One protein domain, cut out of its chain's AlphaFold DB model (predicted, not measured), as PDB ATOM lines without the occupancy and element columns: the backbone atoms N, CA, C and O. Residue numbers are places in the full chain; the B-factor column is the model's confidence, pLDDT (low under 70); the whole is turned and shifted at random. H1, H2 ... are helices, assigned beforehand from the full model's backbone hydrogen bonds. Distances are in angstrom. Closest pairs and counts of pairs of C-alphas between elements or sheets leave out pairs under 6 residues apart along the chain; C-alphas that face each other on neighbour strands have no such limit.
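What this domain is: This is residues 2 to 79 of the 193 residues of an uncharacterized protein of Caenorhabditis nigoni (UniProt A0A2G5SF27). The long helix H3 is the spine of an elongated model: H1 and H2 come near its first part, and H4 folds back from its other end. The 78 printed residues have four named helices, H1 to H4 in chain order, and no named strand: all helix. The whole is only just loose, close to compact, with a radius of gyration of the C-alphas of 14.1 A and spans of 44 by 26 by 23 A.

Where its parts are: H3, residues 41 to 60, is 28.2 A long, from C-alpha 41 at (19.721, -37.535, 32.341). H1, residues 2 to 17, is 22.8 A long, from C-alpha 2 at (13.227, -37.720, 48.616). H2 is residues 23 to 35; H4, residues 65 to 75, ends at C-alpha 75 (0.975, -41.685, 19.105).

How they stand to each other: H3 is close to but not clearly touching H1, H2 and H4. The closest C-alphas are Cys 8 and Val 43 for H1, 7.8 A; His 34 and Gln 44 for H2, 7.5 A; Met 60 and Glu 68 for H4, 5.9 A. H1 runs the same way as H3 at a shallow tilt of 29 degrees. H2 runs opposite ways to H3 at a steep tilt of 38 degrees, only just past shallow. H4 runs opposite ways to H3 at a shallow tilt of 17 degrees. H1 and H2 are apart. Every O i to N i+4 pair is within hydrogen-bond range in H1, H2 and H3; in H4, 6 of 7.

The domain as a whole: The farthest C-alphas, His 2 and Trp 66, are 44.9 A apart. The printed part has no cut, and its three links are tight. Residues 16 to 22 and 61 to 67 stand free. Mean pLDDT of the printed part is 70.2; residues 14 to 25 and 69 to 79 are among those under 70.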
ATOM      1  N   HIS A   2      14.680 -37.569  48.404       65.12
ATOM      2  CA  HIS A   2      13.227 -37.720  48.616       65.12
ATOM      3  C   HIS A   2      12.324 -36.856  47.699       65.12
ATOM      4  O   HIS A   2      11.226 -37.272  47.341       65.12
ATOM      5  N   VAL A   3      12.792 -35.677  47.270       65.06
ATOM      6  CA  VAL A   3      12.053 -34.773  46.359       65.06
ATOM      7  C   VAL A   3      11.965 -35.344  44.938       65.06
ATOM      8  O   VAL A   3      10.922 -35.279  44.300       65.06
ATOM      9  N   HIS A   4      13.042 -35.983  44.481       62.72
ATOM     10  CA  HIS A   4      13.157 -36.561  43.145       62.72
ATOM     11  C   HIS A   4      12.142 -37.693  42.904       62.72
ATOM     12  O   HIS A   4      11.396 -37.661  41.932       62.72
ATOM     13  N   SER A   5      12.034 -38.638  43.845       70.81
ATOM     14  CA  SER A   5      11.054 -39.731  43.770       70.81
ATOM     15  C   SER A   5       9.606 -39.225  43.796       70.81
ATOM     16  O   SER A   5       8.764 -39.742  43.064       70.81
ATOM     17  N   LYS A   6       9.316 -38.172  44.575       74.50
ATOM     18  CA  LYS A   6       7.978 -37.567  44.611       74.50
ATOM     19  C   LYS A   6       7.607 -36.899  43.288       74.50
ATOM     20  O   LYS A   6       6.469 -37.044  42.864       74.50
ATOM     21  N   ILE A   7       8.547 -36.220  42.626       70.50
ATOM     22  CA  ILE A   7       8.311 -35.590  41.317       70.50
ATOM     23  C   ILE A   7       8.063 -36.649  40.236       70.50
ATOM     24  O   ILE A   7       7.096 -36.521  39.492       70.50
ATOM     25  N   CYS A   8       8.871 -37.713  40.183       66.44
ATOM     26  CA  CYS A   8       8.681 -38.798  39.212       66.44
ATOM     27  C   CYS A   8       7.338 -39.516  39.405       66.44
ATOM     28  O   CYS A   8       6.585 -39.665  38.448       66.44
ATOM     29  N   ASN A   9       6.983 -39.861  40.646       72.88
ATOM     30  CA  ASN A   9       5.694 -40.495  40.927       72.88
ATOM     31  C   ASN A   9       4.519 -39.568  40.593       72.88
ATOM     32  O   ASN A   9       3.504 -40.032  40.079       72.88
ATOM     33  N   LEU A  10       4.644 -38.261  40.851       74.00
ATOM     34  CA  LEU A  10       3.616 -37.290  40.479       74.00
ATOM     35  C   LEU A  10       3.475 -37.188  38.952       74.00
ATOM     36  O   LEU A  10       2.353 -37.174  38.461       74.00
ATOM     37  N   LEU A  11       4.586 -37.164  38.210       67.62
ATOM     38  CA  LEU A  11       4.592 -37.161  36.744       67.62
ATOM     39  C   LEU A  11       3.895 -38.402  36.183       67.62
ATOM     40  O   LEU A  11       2.946 -38.258  35.416       67.62
ATOM     41  N   ASP A  12       4.291 -39.597  36.618       66.00
ATOM     42  CA  ASP A  12       3.709 -40.857  36.139       66.00
ATOM     43  C   ASP A  12       2.214 -40.954  36.468       66.00
ATOM     44  O   ASP A  12       1.397 -41.337  35.630       66.00
ATOM     45  N   THR A  13       1.834 -40.527  37.673       73.38
ATOM     46  CA  THR A  13       0.437 -40.527  38.120       73.38
ATOM     47  C   THR A  13      -0.402 -39.548  37.295       73.38
ATOM     48  O   THR A  13      -1.486 -39.893  36.837       73.38
ATOM     49  N   GLN A  14       0.088 -38.334  37.043       67.50
ATOM     50  CA  GLN A  14      -0.669 -37.322  36.296       67.50
ATOM     51  C   GLN A  14      -0.751 -37.639  34.797       67.50
ATOM     52  O   GLN A  14      -1.794 -37.417  34.179       67.50
ATOM     53  N   LEU A  15       0.303 -38.225  34.223       61.56
ATOM     54  CA  LEU A  15       0.307 -38.697  32.836       61.56
ATOM     55  C   LEU A  15      -0.678 -39.845  32.616       61.56
ATOM     56  O   LEU A  15      -1.379 -39.843  31.603       61.56
ATOM     57  N   ASN A  16      -0.767 -40.782  33.564       63.22
ATOM     58  CA  ASN A  16      -1.679 -41.923  33.472       63.22
ATOM     59  C   ASN A  16      -3.145 -41.546  33.697       63.22
ATOM     60  O   ASN A  16      -4.029 -42.152  33.098       63.22
ATOM     61  N   ILE A  17      -3.428 -40.550  34.541       61.03
ATOM     62  CA  ILE A  17      -4.814 -40.186  34.877       61.03
ATOM     63  C   ILE A  17      -5.427 -39.247  33.819       61.03
ATOM     64  O   ILE A  17      -6.640 -39.048  33.799       61.03
ATOM     65  N   GLY A  18      -4.620 -38.665  32.923       50.56
ATOM     66  CA  GLY A  18      -5.120 -37.780  31.864       50.56
ATOM     67  C   GLY A  18      -5.812 -36.517  32.390       50.56
ATOM     68  O   GLY A  18      -6.561 -35.876  31.656       50.56
ATOM     69  N   ARG A  19      -5.589 -36.159  33.661       53.38
ATOM     70  CA  ARG A  19      -6.187 -34.974  34.278       53.38
ATOM     71  C   ARG A  19      -5.422 -33.723  33.871       53.38
ATOM     72  O   ARG A  19      -4.209 -33.630  34.044       53.38
ATOM     73  N   GLU A  20      -6.160 -32.737  33.376       51.22
ATOM     74  CA  GLU A  20      -5.660 -31.383  33.170       51.22
ATOM     75  C   GLU A  20      -5.447 -30.718  34.542       51.22
ATOM     76  O   GLU A  20      -6.339 -30.079  35.094       51.22
ATOM     77  N   ILE A  21      -4.255 -30.863  35.131       50.91
ATOM     78  CA  ILE A  21      -3.772 -29.847  36.079       50.91
ATOM     79  C   ILE A  21      -3.761 -28.516  35.321       50.91
ATOM     80  O   ILE A  21      -3.457 -28.513  34.124       50.91
ATOM     81  N   SER A  22      -4.056 -27.392  35.991       55.59
ATOM     82  CA  SER A  22      -3.870 -26.062  35.403       55.59
ATOM     83  C   SER A  22      -2.448 -25.974  34.846       55.59
ATOM     84  O   SER A  22      -1.466 -25.881  35.589       55.59
ATOM     85  N   THR A  23      -2.348 -26.100  33.530       61.34
ATOM     86  CA  THR A  23      -1.130 -26.516  32.830       61.34
ATOM     87  C   THR A  23       0.005 -25.532  33.064       61.34
ATOM     88  O   THR A  23       1.156 -25.941  33.096       61.34
ATOM     89  N   ALA A  24      -0.324 -24.264  33.321       63.53
ATOM     90  CA  ALA A  24       0.621 -23.184  33.563       63.53
ATOM     91  C   ALA A  24       1.538 -23.422  34.774       63.53
ATOM     92  O   ALA A  24       2.741 -23.516  34.592       63.53
ATOM     93  N   ALA A  25       1.004 -23.606  35.987       68.56
ATOM     94  CA  ALA A  25       1.842 -23.715  37.192       68.56
ATOM     95  C   ALA A  25       2.727 -24.976  37.195       68.56
ATOM     96  O   ALA A  25       3.859 -24.964  37.679       68.56
ATOM     97  N   PHE A  26       2.214 -26.069  36.625       74.38
ATOM     98  CA  PHE A  26       2.961 -27.314  36.485       74.38
ATOM     99  C   PHE A  26       4.056 -27.205  35.416       74.38
ATOM    100  O   PHE A  26       5.190 -27.614  35.660       74.38
ATOM    101  N   LEU A  27       3.745 -26.600  34.263       73.56
ATOM    102  CA  LEU A  27       4.733 -26.308  33.224       73.56
ATOM    103  C   LEU A  27       5.794 -25.329  33.721       73.56
ATOM    104  O   LEU A  27       6.969 -25.558  33.465       73.56
ATOM    105  N   ASP A  28       5.420 -24.298  34.474       75.56
ATOM    106  CA  ASP A  28       6.363 -23.332  35.035       75.56
ATOM    107  C   ASP A  28       7.327 -24.000  36.018       75.56
ATOM    108  O   ASP A  28       8.533 -23.773  35.937       75.56
ATOM    109  N   ALA A  29       6.836 -24.890  36.886       72.75
ATOM    110  CA  ALA A  29       7.684 -25.658  37.798       72.75
ATOM    111  C   ALA A  29       8.647 -26.597  37.048       72.75
ATOM    112  O   ALA A  29       9.827 -26.692  37.392       72.75
ATOM    113  N   ILE A  30       8.161 -27.250  35.990       76.62
ATOM    114  CA  ILE A  30       8.952 -28.126  35.119       76.62
ATOM    115  C   ILE A  30      10.028 -27.337  34.362       76.62
ATOM    116  O   ILE A  30      11.198 -27.719  34.372       76.62
ATOM    117  N   LEU A  31       9.656 -26.217  33.741       75.25
ATOM    118  CA  LEU A  31      10.552 -25.350  32.976       75.25
ATOM    119  C   LEU A  31      11.573 -24.647  33.874       75.25
ATOM    120  O   LEU A  31      12.702 -24.399  33.448       75.25
ATOM    121  N   TYR A  32      11.192 -24.316  35.107       78.06
ATOM    122  CA  TYR A  32      12.089 -23.764  36.115       78.06
ATOM    123  C   TYR A  32      13.152 -24.784  36.531       78.06
ATOM    124  O   TYR A  32      14.345 -24.479  36.506       78.06
ATOM    125  N   ALA A  33      12.736 -26.010  36.847       73.38
ATOM    126  CA  ALA A  33      13.656 -27.066  37.255       73.38
ATOM    127  C   ALA A  33      14.549 -27.547  36.093       73.38
ATOM    128  O   ALA A  33      15.737 -27.792  36.293       73.38
ATOM    129  N   HIS A  34      14.022 -27.588  34.861       75.81
ATOM    130  CA  HIS A  34      14.806 -27.895  33.661       75.81
ATOM    131  C   HIS A  34      15.901 -26.849  33.416       75.81
ATOM    132  O   HIS A  34      17.058 -27.210  33.210       75.81
ATOM    133  N   ARG A  35      15.573 -25.552  33.525       73.12
ATOM    134  CA  ARG A  35      16.542 -24.454  33.343       73.12
ATOM    135  C   ARG A  35      17.665 -24.431  34.373       73.12
ATOM    136  O   ARG A  35      18.724 -23.889  34.078       73.12
ATOM    137  N   ARG A  36      17.459 -25.004  35.560       80.38
ATOM    138  CA  ARG A  36      18.517 -25.120  36.571       80.38
ATOM    139  C   ARG A  36      19.472 -26.289  36.347       80.38
ATOM    140  O   ARG A  36      20.500 -26.338  37.007       80.38
ATOM    141  N   GLY A  37      19.169 -27.206  35.425       79.44
ATOM    142  CA  GLY A  37      20.006 -28.383  35.189       79.44
ATOM    143  C   GLY A  37      19.983 -29.397  36.340       79.44
ATOM    144  O   GLY A  37      20.792 -30.318  36.351       79.44
ATOM    145  N   ASP A  38      19.035 -29.278  37.274       78.00
ATOM    146  CA  ASP A  38      18.975 -30.069  38.517       78.00
ATOM    147  C   ASP A  38      18.461 -31.512  38.320       78.00
ATOM    148  O   ASP A  38      18.137 -32.219  39.277       78.00
ATOM    149  N   PHE A  39      18.365 -31.976  37.074       82.38
ATOM    150  CA  PHE A  39      17.799 -33.276  36.738       82.38
ATOM    151  C   PHE A  39      18.855 -34.253  36.240       82.38
ATOM    152  O   PHE A  39      19.703 -33.914  35.417       82.38
ATOM    153  N   SER A  40      18.742 -35.508  36.685       85.38
ATOM    154  CA  SER A  40      19.484 -36.601  36.064       85.38
ATOM    155  C   SER A  40      19.064 -36.757  34.597       85.38
ATOM    156  O   SER A  40      17.943 -36.416  34.209       85.38
ATOM    157  N   LYS A  41      19.957 -37.316  33.777       81.69
ATOM    158  CA  LYS A  41      19.721 -37.535  32.341       81.69
ATOM    159  C   LYS A  41      18.443 -38.347  32.069       81.69
ATOM    160  O   LYS A  41      17.719 -38.069  31.121       81.69
ATOM    161  N   GLU A  42      18.126 -39.307  32.939       81.50
ATOM    162  CA  GLU A  42      16.897 -40.104  32.853       81.50
ATOM    163  C   GLU A  42      15.632 -39.249  33.041       81.50
ATOM    164  O   GLU A  42      14.672 -39.381  32.282       81.50
ATOM    165  N   VAL A  43      15.637 -38.335  34.016       80.56
ATOM    166  CA  VAL A  43      14.504 -37.428  34.251       80.56
ATOM    167  C   VAL A  43      14.360 -36.445  33.110       80.56
ATOM    168  O   VAL A  43      13.242 -36.228  32.663       80.56
ATOM    169  N   GLN A  44      15.464 -35.885  32.611       79.00
ATOM    170  CA  GLN A  44      15.431 -34.990  31.453       79.00
ATOM    171  C   GLN A  44      14.790 -35.676  30.244       79.00
ATOM    172  O   GLN A  44      13.908 -35.094  29.620       79.00
ATOM    173  N   ASN A  45      15.137 -36.936  29.972       80.19
ATOM    174  CA  ASN A  45      14.531 -37.701  28.882       80.19
ATOM    175  C   ASN A  45      13.022 -37.917  29.087       80.19
ATOM    176  O   ASN A  45      12.239 -37.712  28.158       80.19
ATOM    177  N   LYS A  46      12.591 -38.279  30.304       80.12
ATOM    178  CA  LYS A  46      11.160 -38.419  30.631       80.12
ATOM    179  C   LYS A  46      10.420 -37.088  30.476       80.12
ATOM    180  O   LYS A  46       9.350 -37.047  29.876       80.12
ATOM    181  N   LEU A  47      11.012 -35.998  30.955       80.31
ATOM    182  CA  LEU A  47      10.461 -34.647  30.887       80.31
ATOM    183  C   LEU A  47      10.317 -34.163  29.437       80.31
ATOM    184  O   LEU A  47       9.268 -33.642  29.067       80.31
ATOM    185  N   ASN A  48      11.340 -34.392  28.611       79.62
ATOM    186  CA  ASN A  48      11.322 -34.074  27.185       79.62
ATOM    187  C   ASN A  48      10.222 -34.859  26.468       79.62
ATOM    188  O   ASN A  48       9.453 -34.272  25.715       79.62
ATOM    189  N   ASN A  49      10.065 -36.153  26.764       80.81
ATOM    190  CA  ASN A  49       8.988 -36.965  26.192       80.81
ATOM    191  C   ASN A  49       7.598 -36.406  26.560       80.81
ATOM    192  O   ASN A  49       6.726 -36.254  25.703       80.81
ATOM    193  N   VAL A  50       7.404 -36.011  27.822       80.56
ATOM    194  CA  VAL A  50       6.159 -35.381  28.290       80.56
ATOM    195  C   VAL A  50       5.894 -34.054  27.588       80.56
ATOM    196  O   VAL A  50       4.789 -33.841  27.086       80.56
ATOM    197  N   LEU A  51       6.896 -33.176  27.516       78.12
ATOM    198  CA  LEU A  51       6.783 -31.876  26.857       78.12
ATOM    199  C   LEU A  51       6.474 -32.042  25.366       78.12
ATOM    200  O   LEU A  51       5.546 -31.399  24.877       78.12
ATOM    201  N   SER A  52       7.146 -32.963  24.674       80.12
ATOM    202  CA  SER A  52       6.865 -33.290  23.272       80.12
ATOM    203  C   SER A  52       5.425 -33.763  23.077       80.12
ATOM    204  O   SER A  52       4.738 -33.279  22.181       80.12
ATOM    205  N   ARG A  53       4.905 -34.632  23.956       78.81
ATOM    206  CA  ARG A  53       3.498 -35.073  23.903       78.81
ATOM    207  C   ARG A  53       2.518 -33.935  24.177       78.81
ATOM    208  O   ARG A  53       1.474 -33.863  23.530       78.81
ATOM    209  N   MET A  54       2.823 -33.050  25.124       79.12
ATOM    210  CA  MET A  54       1.979 -31.894  25.438       79.12
ATOM    211  C   MET A  54       1.939 -30.893  24.283       79.12
ATOM    212  O   MET A  54       0.856 -30.441  23.910       79.12
ATOM    213  N   ILE A  55       3.096 -30.588  23.693       77.31
ATOM    214  CA  ILE A  55       3.213 -29.725  22.517       77.31
ATOM    215  C   ILE A  55       2.466 -30.364  21.345       77.31
ATOM    216  O   ILE A  55       1.594 -29.716  20.773       77.31
ATOM    217  N   ALA A  56       2.687 -31.650  21.065       77.44
ATOM    218  CA  ALA A  56       1.956 -32.368  20.025       77.44
ATOM    219  C   ALA A  56       0.438 -32.297  20.244       77.44
ATOM    220  O   ALA A  56      -0.299 -31.966  19.322       77.44
ATOM    221  N   ARG A  57      -0.057 -32.521  21.469       76.50
ATOM    222  CA  ARG A  57      -1.493 -32.414  21.799       76.50
ATOM    223  C   ARG A  57      -2.048 -31.004  21.642       76.50
ATOM    224  O   ARG A  57      -3.182 -30.851  21.198       76.50
ATOM    225  N   ARG A  58      -1.278 -29.979  22.017       76.12
ATOM    226  CA  ARG A  58      -1.653 -28.573  21.816       76.12
ATOM    227  C   ARG A  58      -1.783 -28.271  20.325       76.12
ATOM    228  O   ARG A  58      -2.786 -27.702  19.929       76.12
ATOM    229  N   TRP A  59      -0.815 -28.705  19.522       74.81
ATOM    230  CA  TRP A  59      -0.780 -28.467  18.079       74.81
ATOM    231  C   TRP A  59      -1.836 -29.275  17.319       74.81
ATOM    232  O   TRP A  59      -2.442 -28.750  16.393       74.81
ATOM    233  N   MET A  60      -2.115 -30.515  17.733       77.31
ATOM    234  CA  MET A  60      -3.173 -31.350  17.145       77.31
ATOM    235  C   MET A  60      -4.568 -30.742  17.311       77.31
ATOM    236  O   MET A  60      -5.435 -31.004  16.487       77.31
ATOM    237  N   ARG A  61      -4.784 -29.921  18.347       73.88
ATOM    238  CA  ARG A  61      -6.075 -29.273  18.615       73.88
ATOM    239  C   ARG A  61      -6.491 -28.297  17.508       73.88
ATOM    240  O   ARG A  61      -7.682 -28.099  17.301       73.88
ATOM    241  N   ASP A  62      -5.512 -27.745  16.795       76.38
ATOM    242  CA  ASP A  62      -5.713 -26.775  15.715       76.38
ATOM    243  C   ASP A  62      -5.568 -27.417  14.317       76.38
ATOM    244  O   ASP A  62      -5.571 -26.719  13.302       76.38
ATOM    245  N   MET A  63      -5.411 -28.746  14.238       81.00
ATOM    246  CA  MET A  63      -5.237 -29.461  12.971       81.00
ATOM    247  C   MET A  63      -6.573 -29.898  12.350       81.00
ATOM    248  O   MET A  63      -7.538 -30.168  13.064       81.00
ATOM    249  N   PRO A  64      -6.634 -30.055  11.011       81.62
ATOM    250  CA  PRO A  64      -7.778 -30.674  10.357       81.62
ATOM    251  C   PRO A  64      -8.046 -32.099  10.895       81.62
ATOM    252  O   PRO A  64      -7.089 -32.857  11.085       81.62
ATOM    253  N   PRO A  65      -9.316 -32.525  11.050       74.31
ATOM    254  CA  PRO A  65      -9.673 -33.804  11.687       74.31
ATOM    255  C   PRO A  65      -9.020 -35.054  11.075       74.31
ATOM    256  O   PRO A  65      -8.731 -36.027  11.771       74.31
ATOM    257  N   TRP A  66      -8.743 -35.039   9.766       71.62
ATOM    258  CA  TRP A  66      -8.086 -36.156   9.079       71.62
ATOM    259  C   TRP A  66      -6.598 -36.296   9.449       71.62
ATOM    260  O   TRP A  66      -6.051 -37.398   9.407       71.62
ATOM    261  N   VAL A  67      -5.937 -35.204   9.844       73.62
ATOM    262  CA  VAL A  67      -4.543 -35.208  10.321       73.62
ATOM    263  C   VAL A  67      -4.490 -35.720  11.757       73.62
ATOM    264  O   VAL A  67      -3.662 -36.568  12.088       73.62
ATOM    265  N   GLU A  68      -5.422 -35.262  12.593       71.31
ATOM    266  CA  GLU A  68      -5.552 -35.691  13.987       71.31
ATOM    267  C   GLU A  68      -5.777 -37.208  14.101       71.31
ATOM    268  O   GLU A  68      -5.126 -37.865  14.913       71.31
ATOM    269  N   ALA A  69      -6.646 -37.785  13.264       67.50
ATOM    270  CA  ALA A  69      -6.912 -39.225  13.253       67.50
ATOM    271  C   ALA A  69      -5.653 -40.056  12.933       67.50
ATOM    272  O   ALA A  69      -5.389 -41.063  13.592       67.50
ATOM    273  N   ASN A  70      -4.845 -39.602  11.971       62.81
ATOM    274  CA  ASN A  70      -3.594 -40.264  11.604       62.81
ATOM    275  C   ASN A  70      -2.526 -40.118  12.697       62.81
ATOM    276  O   ASN A  70      -1.874 -41.097  13.052       62.81
ATOM    277  N   LEU A  71      -2.379 -38.930  13.290       65.06
ATOM    278  CA  LEU A  71      -1.419 -38.696  14.375       65.06
ATOM    279  C   LEU A  71      -1.796 -39.423  15.667       65.06
ATOM    280  O   LEU A  71      -0.918 -39.948  16.344       65.06
ATOM    281  N   ARG A  72      -3.087 -39.520  16.004       61.88
ATOM    282  CA  ARG A  72      -3.551 -40.331  17.142       61.88
ATOM    283  C   ARG A  72      -3.230 -41.808  16.959       61.88
ATOM    284  O   ARG A  72      -2.803 -42.446  17.914       61.88
ATOM    285  N   ALA A  73      -3.393 -42.339  15.747       59.81
ATOM    286  CA  ALA A  73      -2.998 -43.713  15.446       59.81
ATOM    287  C   ALA A  73      -1.480 -43.921  15.608       59.81
ATOM    288  O   ALA A  73      -1.056 -44.974  16.071       59.81
ATOM    289  N   VAL A  74      -0.670 -42.907  15.290       51.41
ATOM    290  CA  VAL A  74       0.793 -42.936  15.451       51.41
ATOM    291  C   VAL A  74       1.222 -42.819  16.918       51.41
ATOM    292  O   VAL A  74       2.094 -43.555  17.354       51.41
ATOM    293  N   LEU A  75       0.604 -41.931  17.702       58.72
ATOM    294  CA  LEU A  75       0.975 -41.685  19.105       58.72
ATOM    295  C   LEU A  75       0.535 -42.795  20.071       58.72
ATOM    296  O   LEU A  75       1.049 -42.862  21.187       58.72
ATOM    297  N   ASN A  76      -0.418 -43.636  19.666       60.34
ATOM    298  CA  ASN A  76      -0.943 -44.736  20.478       60.34
ATOM    299  C   ASN A  76      -0.224 -46.078  20.240       60.34
ATOM    300  O   ASN A  76      -0.526 -47.046  20.935       60.34
ATOM    301  N   HIS A  77       0.714 -46.152  19.293       40.03
ATOM    302  CA  HIS A  77       1.540 -47.333  19.054       40.03
ATOM    303  C   HIS A  77       3.018 -46.998  19.292       40.03
ATOM    304  O   HIS A  77       3.493 -45.960  18.841       40.03
ATOM    305  N   ASP A  78       3.757 -47.894  19.956       37.66
ATOM    306  CA  ASP A  78       5.226 -47.870  20.002       37.66
ATOM    307  C   ASP A  78       5.765 -48.142  18.586       37.66
ATOM    308  O   ASP A  78       6.077 -49.277  18.224       37.66
ATOM    309  N   PHE A  79       5.758 -47.124  17.723       36.59
ATOM    310  CA  PHE A  79       5.998 -47.287  16.291       36.59
ATOM    311  C   PHE A  79       7.264 -46.565  15.828       36.59
ATOM    312  O   PHE A  79       7.496 -45.391  16.121       36.59
TER     313      PHE A  79